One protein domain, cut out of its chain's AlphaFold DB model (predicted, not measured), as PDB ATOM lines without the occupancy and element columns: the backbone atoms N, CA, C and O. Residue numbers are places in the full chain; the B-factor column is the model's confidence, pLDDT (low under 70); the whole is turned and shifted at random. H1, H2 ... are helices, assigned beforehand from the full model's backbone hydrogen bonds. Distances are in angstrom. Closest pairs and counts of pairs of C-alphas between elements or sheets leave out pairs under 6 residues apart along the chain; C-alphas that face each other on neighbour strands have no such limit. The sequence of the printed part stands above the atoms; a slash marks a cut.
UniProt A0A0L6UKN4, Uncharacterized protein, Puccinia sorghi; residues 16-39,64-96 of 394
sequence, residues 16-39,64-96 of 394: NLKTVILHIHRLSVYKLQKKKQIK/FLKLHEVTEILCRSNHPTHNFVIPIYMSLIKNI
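This is residues 16 to 39 and 64 to 96 of the 394 residues of an uncharacterized protein of Puccinia sorghi (UniProt A0A0L6UKN4). A long helix, H1, has one part near its beginning packed on a shorter helix, H2, and its far part, residues 30 to 39, sticks out as a bare arm that makes the length of the whole. H2 lies in the middle of a loose fan of three helices, set off to one side of H1 and H3; H3 runs back next to H2, while H1 and H3 stay apart. The printed part has 57 residues with three named helices, in the order H1, H2, H3, and no named strand; the class is all helix. The whole is only just loose, close to compact, with a radius of gyration of the C-alphas of 12.7 A, and its outline is flat, spanning 40 by 26 by 14 A.

Find C-alpha 17 at (290.158, 155.925, 236.528); from there H1, residues 17 to 39, runs 33.2 A to C-alpha 39 at (269.088, 149.240, 211.692). Then look for H2, residues 64 to 76, which is 18.5 A from first to last C-alpha. H3, residues 82 to 96, is 21.2 A long and ends at C-alpha 96 at (289.315, 138.838, 221.602).

Begin at H1, where residues 18 to 25 alone touch H2, which for its part touches H1 with residues 71 to 75 alone. Their closest C-alphas are those of Lys 18 and Cys 75, 6.4 A apart. Their lines stand at a shallow tilt of 29 degrees, and they run opposite ways. From H2 go on to H3: the two are close but not clearly touching, and their closest C-alphas, those of Val 70 and Ile 88, are 7.8 A apart. H2 and H3 run opposite ways at a shallow tilt of 12 degrees. H1 and H3 are apart. In the backbones of H1 and H2 each pair of O i and N i+4 is within hydrogen-bond range; in H3 it is 9 of 11.

Look for the two C-alphas farthest apart, those of Lys 39 and Asn 83, at 39.7 A. Without residues 30 to 39, which stand free, the body of 47 residues spans 26 by 26 by 14 A. Residues 40 to 63 are not printed, and across this cut, which lies in the link from H1 to H2, C-alphas 39 and 64 are 17.8 A apart. The link from H2 to H3 is tight, with 5 residues. In the B-factor column the mean pLDDT of the printed part is 74.5, and the model's confidence is under 70 at residue 39, residues 64 to 67, residue 80 and residues 82 to 83.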
ATOM      1  N   ASN A  16     292.132 159.980 236.883       76.31
ATOM      2  CA  ASN A  16     290.864 159.582 237.447       76.31
ATOM      3  C   ASN A  16     290.343 158.388 236.640       76.31
ATOM      4  O   ASN A  16     289.765 158.546 235.561       76.31
ATOM      5  N   LEU A  17     290.573 157.177 237.160       72.38
ATOM      6  CA  LEU A  17     290.158 155.925 236.528       72.38
ATOM      7  C   LEU A  17     288.660 155.944 236.197       72.38
ATOM      8  O   LEU A  17     288.251 155.441 235.153       72.38
ATOM      9  N   LYS A  18     287.850 156.615 237.028       75.44
ATOM     10  CA  LYS A  18     286.420 156.825 236.785       75.44
ATOM     11  C   LYS A  18     286.179 157.551 235.464       75.44
ATOM     12  O   LYS A  18     285.300 157.150 234.712       75.44
ATOM     13  N   THR A  19     286.976 158.568 235.138       71.44
ATOM     14  CA  THR A  19     286.875 159.323 233.880       71.44
ATOM     15  C   THR A  19     287.253 158.466 232.675       71.44
ATOM     16  O   THR A  19     286.542 158.479 231.670       71.44
ATOM     17  N   VAL A  20     288.325 157.674 232.779       76.25
ATOM     18  CA  VAL A  20     288.769 156.778 231.697       76.25
ATOM     19  C   VAL A  20     287.731 155.687 231.437       76.25
ATOM     20  O   VAL A  20     287.321 155.480 230.292       76.25
ATOM     21  N   ILE A  21     287.241 155.032 232.491       79.38
ATOM     22  CA  ILE A  21     286.229 153.981 232.367       79.38
ATOM     23  C   ILE A  21     284.908 154.575 231.849       79.38
ATOM     24  O   ILE A  21     284.313 154.015 230.928       79.38
ATOM     25  N   LEU A  22     284.482 155.747 232.339       77.62
ATOM     26  CA  LEU A  22     283.291 156.441 231.834       77.62
ATOM     27  C   LEU A  22     283.425 156.788 230.344       77.62
ATOM     28  O   LEU A  22     282.451 156.693 229.596       77.62
ATOM     29  N   HIS A  23     284.620 157.167 229.891       72.50
ATOM     30  CA  HIS A  23     284.877 157.455 228.484       72.50
ATOM     31  C   HIS A  23     284.770 156.194 227.616       72.50
ATOM     32  O   HIS A  23     284.058 156.198 226.610       72.50
ATOM     33  N   ILE A  24     285.390 155.085 228.036       77.50
ATOM     34  CA  ILE A  24     285.271 153.782 227.359       77.50
ATOM     35  C   ILE A  24     283.803 153.332 227.322       77.50
ATOM     36  O   ILE A  24     283.305 152.912 226.272       77.50
ATOM     37  N   HIS A  25     283.081 153.496 228.433       81.81
ATOM     38  CA  HIS A  25     281.658 153.198 228.521       81.81
ATOM     39  C   HIS A  25     280.853 154.032 227.512       81.81
ATOM     40  O   HIS A  25     280.127 153.463 226.695       81.81
ATOM     41  N   ARG A  26     281.049 155.360 227.465       78.38
ATOM     42  CA  ARG A  26     280.394 156.254 226.488       78.38
ATOM     43  C   ARG A  26     280.683 155.849 225.043       78.38
ATOM     44  O   ARG A  26     279.760 155.823 224.232       78.38
ATOM     45  N   LEU A  27     281.921 155.474 224.719       72.88
ATOM     46  CA  LEU A  27     282.285 154.999 223.380       72.88
ATOM     47  C   LEU A  27     281.582 153.681 223.021       72.88
ATOM     48  O   LEU A  27     281.154 153.497 221.876       72.88
ATOM     49  N   SER A  28     281.434 152.773 223.987       74.94
ATOM     50  CA  SER A  28     280.734 151.502 223.782       74.94
ATOM     51  C   SER A  28     279.226 151.704 223.557       74.94
ATOM     52  O   SER A  28     278.674 151.168 222.591       74.94
ATOM     53  N   VAL A  29     278.587 152.569 224.355       82.56
ATOM     54  CA  VAL A  29     277.172 152.950 224.219       82.56
ATOM     55  C   VAL A  29     276.919 153.669 222.896       82.56
ATOM     56  O   VAL A  29     275.975 153.323 222.186       82.56
ATOM     57  N   TYR A  30     277.792 154.601 222.501       77.94
ATOM     58  CA  TYR A  30     277.669 155.320 221.231       77.94
ATOM     59  C   TYR A  30     277.721 154.368 220.025       77.94
ATOM     60  O   TYR A  30     276.883 154.444 219.126       77.94
ATOM     61  N   LYS A  31     278.647 153.392 220.020       73.75
ATOM     62  CA  LYS A  31     278.700 152.355 218.971       73.75
ATOM     63  C   LYS A  31     277.432 151.493 218.942       73.75
ATOM     64  O   LYS A  31     276.984 151.115 217.857       73.75
ATOM     65  N   LEU A  32     276.850 151.187 220.103       73.38
ATOM     66  CA  LEU A  32     275.604 150.424 220.205       73.38
ATOM     67  C   LEU A  32     274.409 151.216 219.646       73.38
ATOM     68  O   LEU A  32     273.621 150.673 218.869       73.38
ATOM     69  N   GLN A  33     274.297 152.500 219.991       78.62
ATOM     70  CA  GLN A  33     273.241 153.390 219.505       78.62
ATOM     71  C   GLN A  33     273.354 153.639 217.998       78.62
ATOM     72  O   GLN A  33     272.361 153.493 217.290       78.62
ATOM     73  N   LYS A  34     274.563 153.884 217.477       76.69
ATOM     74  CA  LYS A  34     274.803 154.042 216.033       76.69
ATOM     75  C   LYS A  34     274.392 152.792 215.246       76.69
ATOM     76  O   LYS A  34     273.760 152.897 214.200       76.69
ATOM     77  N   LYS A  35     274.664 151.590 215.772       73.38
ATOM     78  CA  LYS A  35     274.184 150.332 215.168       73.38
ATOM     79  C   LYS A  35     272.658 150.187 215.212       73.38
ATOM     80  O   LYS A  35     272.097 149.621 214.278       73.38
ATOM     81  N   LYS A  36     271.983 150.666 216.266       75.25
ATOM     82  CA  LYS A  36     270.509 150.696 216.332       75.25
ATOM     83  C   LYS A  36     269.919 151.692 215.325       75.25
ATOM     84  O   LYS A  36     268.967 151.343 214.642       75.25
ATOM     85  N   GLN A  37     270.522 152.871 215.164       72.12
ATOM     86  CA  GLN A  37     270.090 153.868 214.177       72.12
ATOM     87  C   GLN A  37     270.239 153.367 212.735       72.12
ATOM     88  O   GLN A  37     269.295 153.475 211.963       72.12
ATOM     89  N   ILE A  38     271.367 152.731 212.393       71.31
ATOM     90  CA  ILE A  38     271.565 152.117 211.066       71.31
ATOM     91  C   ILE A  38     270.530 151.012 210.806       71.31
ATOM     92  O   ILE A  38     270.038 150.875 209.694       71.31
ATOM     93  N   LYS A  39     270.158 150.236 211.833       69.56
ATOM     94  CA  LYS A  39     269.088 149.240 211.692       69.56
ATOM     95  C   LYS A  39     267.723 149.873 211.446       69.56
ATOM     96  O   LYS A  39     266.990 149.321 210.648       69.56
ATOM     97  N   PHE A  64     278.533 140.547 224.568       54.03
ATOM     98  CA  PHE A  64     278.625 141.992 224.809       54.03
ATOM     99  C   PHE A  64     277.929 142.406 226.114       54.03
ATOM    100  O   PHE A  64     278.409 143.319 226.784       54.03
ATOM    101  N   LEU A  65     276.855 141.709 226.502       51.00
ATOM    102  CA  LEU A  65     276.185 141.893 227.794       51.00
ATOM    103  C   LEU A  65     277.110 141.555 228.975       51.00
ATOM    104  O   LEU A  65     277.151 142.310 229.940       51.00
ATOM    105  N   LYS A  66     277.940 140.508 228.861       64.62
ATOM    106  CA  LYS A  66     278.934 140.166 229.897       64.62
ATOM    107  C   LYS A  66     280.037 141.220 230.042       64.62
ATOM    108  O   LYS A  66     280.525 141.451 231.142       64.62
ATOM    109  N   LEU A  67     280.425 141.880 228.947       67.56
ATOM    110  CA  LEU A  67     281.392 142.983 228.994       67.56
ATOM    111  C   LEU A  67     280.846 144.175 229.781       67.56
ATOM    112  O   LEU A  67     281.572 144.770 230.570       67.56
ATOM    113  N   HIS A  68     279.574 144.504 229.540       70.81
ATOM    114  CA  HIS A  68     278.881 145.614 230.181       70.81
ATOM    115  C   HIS A  68     278.843 145.431 231.699       70.81
ATOM    116  O   HIS A  68     279.225 146.337 232.432       70.81
ATOM    117  N   GLU A  69     278.469 144.239 232.160       70.75
ATOM    118  CA  GLU A  69     278.399 143.893 233.581       70.75
ATOM    119  C   GLU A  69     279.766 144.018 234.276       70.75
ATOM    120  O   GLU A  69     279.883 144.642 235.329       70.75
ATOM    121  N   VAL A  70     280.837 143.538 233.638       70.75
ATOM    122  CA  VAL A  70     282.204 143.666 234.169       70.75
ATOM    123  C   VAL A  70     282.664 145.127 234.206       70.75
ATOM    124  O   VAL A  70     283.269 145.561 235.187       70.75
ATOM    125  N   THR A  71     282.360 145.915 233.169       70.50
ATOM    126  CA  THR A  71     282.669 147.353 233.179       70.50
ATOM    127  C   THR A  71     281.849 148.118 234.210       70.50
ATOM    128  O   THR A  71     282.354 149.066 234.800       70.50
ATOM    129  N   GLU A  72     280.615 147.700 234.476       73.81
ATOM    130  CA  GLU A  72     279.748 148.312 235.477       73.81
ATOM    131  C   GLU A  72     280.240 148.031 236.902       73.81
ATOM    132  O   GLU A  72     280.286 148.948 237.721       73.81
ATOM    133  N   ILE A  73     280.704 146.809 237.177       73.00
ATOM    134  CA  ILE A  73     281.352 146.452 238.448       73.00
ATOM    135  C   ILE A  73     282.610 147.302 238.670       73.00
ATOM    136  O   ILE A  73     282.810 147.850 239.755       73.00
ATOM    137  N   LEU A  74     283.430 147.483 237.629       72.19
ATOM    138  CA  LEU A  74     284.610 148.351 237.692       72.19
ATOM    139  C   LEU A  74     284.252 149.832 237.894       72.19
ATOM    140  O   LEU A  74     284.948 150.521 238.635       72.19
ATOM    141  N   CYS A  75     283.166 150.316 237.283       72.62
ATOM    142  CA  CYS A  75     282.660 151.684 237.456       72.62
ATOM    143  C   CYS A  75     282.087 151.958 238.852       72.62
ATOM    144  O   CYS A  75     282.122 153.102 239.305       72.62
ATOM    145  N   ARG A  76     281.484 150.944 239.488       76.06
ATOM    146  CA  ARG A  76     280.835 151.063 240.803       76.06
ATOM    147  C   ARG A  76     281.801 150.869 241.969       76.06
ATOM    148  O   ARG A  76     281.469 151.254 243.086       76.06
ATOM    149  N   SER A  77     282.976 150.290 241.733       78.44
ATOM    150  CA  SER A  77     284.002 150.189 242.768       78.44
ATOM    151  C   SER A  77     284.607 151.564 243.051       78.44
ATOM    152  O   SER A  77     285.119 152.227 242.152       78.44
ATOM    153  N   ASN A  78     284.581 151.983 244.318       71.38
ATOM    154  CA  ASN A  78     285.206 153.235 244.748       71.38
ATOM    155  C   ASN A  78     286.743 153.177 244.659       71.38
ATOM    156  O   ASN A  78     287.385 154.215 244.527       71.38
ATOM    157  N   HIS A  79     287.322 151.968 244.667       71.81
ATOM    158  CA  HIS A  79     288.763 151.725 244.567       71.81
ATOM    159  C   HIS A  79     289.036 150.406 243.822       71.81
ATOM    160  O   HIS A  79     289.306 149.383 244.456       71.81
ATOM    161  N   PRO A  80     288.959 150.363 242.478       64.94
ATOM    162  CA  PRO A  80     289.387 149.179 241.745       64.94
ATOM    163  C   PRO A  80     290.897 149.007 241.947       64.94
ATOM    164  O   PRO A  80     291.699 149.762 241.399       64.94
ATOM    165  N   THR A  81     291.303 148.043 242.778       77.69
ATOM    166  CA  THR A  81     292.728 147.767 242.980       77.69
ATOM    167  C   THR A  81     293.319 147.190 241.697       77.69
ATOM    168  O   THR A  81     292.639 146.507 240.925       77.69
ATOM    169  N   HIS A  82     294.604 147.453 241.463       64.88
ATOM    170  CA  HIS A  82     295.328 146.962 240.286       64.88
ATOM    171  C   HIS A  82     295.176 145.434 240.111       64.88
ATOM    172  O   HIS A  82     295.006 144.934 238.998       64.88
ATOM    173  N   ASN A  83     295.078 144.721 241.238       69.94
ATOM    174  CA  ASN A  83     294.864 143.277 241.322       69.94
ATOM    175  C   ASN A  83     293.504 142.803 240.775       69.94
ATOM    176  O   ASN A  83     293.406 141.657 240.350       69.94
ATOM    177  N   PHE A  84     292.469 143.651 240.738       76.38
ATOM    178  CA  PHE A  84     291.190 143.334 240.080       76.38
ATOM    179  C   PHE A  84     291.196 143.687 238.593       76.38
ATOM    180  O   PHE A  84     290.585 142.996 237.777       76.38
ATOM    181  N   VAL A  85     291.900 144.756 238.231       79.94
ATOM    182  CA  VAL A  85     291.929 145.278 236.864       79.94
ATOM    183  C   VAL A  85     292.704 144.336 235.934       79.94
ATOM    184  O   VAL A  85     292.220 144.017 234.846       79.94
ATOM    185  N   ILE A  86     293.854 143.811 236.375       78.50
ATOM    186  CA  ILE A  86     294.706 142.925 235.561       78.50
ATOM    187  C   ILE A  86     293.970 141.644 235.100       78.50
ATOM    188  O   ILE A  86     293.949 141.386 233.890       78.50
ATOM    189  N   PRO A  87     293.312 140.852 235.975       82.50
ATOM    190  CA  PRO A  87     292.577 139.657 235.551       82.50
ATOM    191  C   PRO A  87     291.453 139.955 234.552       82.50
ATOM    192  O   PRO A  87     291.217 139.169 233.631       82.50
ATOM    193  N   ILE A  88     290.788 141.106 234.694       80.00
ATOM    194  CA  ILE A  88     289.719 141.535 233.790       80.00
ATOM    195  C   ILE A  88     290.283 141.857 232.404       80.00
ATOM    196  O   ILE A  88     289.787 141.323 231.410       80.00
ATOM    197  N   TYR A  89     291.358 142.645 232.314       81.69
ATOM    198  CA  TYR A  89     292.015 142.930 231.034       81.69
ATOM    199  C   TYR A  89     292.552 141.661 230.363       81.69
ATOM    200  O   TYR A  89     292.349 141.466 229.163       81.69
ATOM    201  N   MET A  90     293.156 140.747 231.128       82.62
ATOM    202  CA  MET A  90     293.641 139.470 230.597       82.62
ATOM    203  C   MET A  90     292.502 138.590 230.065       82.62
ATOM    204  O   MET A  90     292.644 137.963 229.014       82.62
ATOM    205  N   SER A  91     291.350 138.568 230.741       83.81
ATOM    206  CA  SER A  91     290.150 137.862 230.273       83.81
ATOM    207  C   SER A  91     289.597 138.464 228.973       83.81
ATOM    208  O   SER A  91     289.280 137.739 228.026       83.81
ATOM    209  N   LEU A  92     289.566 139.797 228.872       79.94
ATOM    210  CA  LEU A  92     289.144 140.514 227.666       79.94
ATOM    211  C   LEU A  92     290.046 140.205 226.466       79.94
ATOM    212  O   LEU A  92     289.546 139.872 225.390       79.94
ATOM    213  N   ILE A  93     291.367 140.255 226.657       79.75
ATOM    214  CA  ILE A  93     292.348 139.941 225.611       79.75
ATOM    215  C   ILE A  93     292.192 138.486 225.151       79.75
ATOM    216  O   ILE A  93     292.107 138.230 223.948       79.75
ATOM    217  N   LYS A  94     292.059 137.534 226.088       81.75
ATOM    218  CA  LYS A  94     291.813 136.117 225.768       81.75
ATOM    219  C   LYS A  94     290.548 135.927 224.927       81.75
ATOM    220  O   LYS A  94     290.575 135.177 223.951       81.75
ATOM    221  N   ASN A  95     289.464 136.630 225.254       82.50
ATOM    222  CA  ASN A  95     288.211 136.542 224.503       82.50
ATOM    223  C   ASN A  95     288.328 137.133 223.091       82.50
ATOM    224  O   ASN A  95     287.815 136.541 222.140       82.50
ATOM    225  N   ILE A  96     289.045 138.250 222.924       78.25
ATOM    226  CA  ILE A  96     289.315 138.838 221.602       78.25
ATOM    227  C   ILE A  96     290.129 137.865 220.741       78.25
ATOM    228  O   ILE A  96     289.768 137.613 219.590       78.25
TER     229      ILE A  96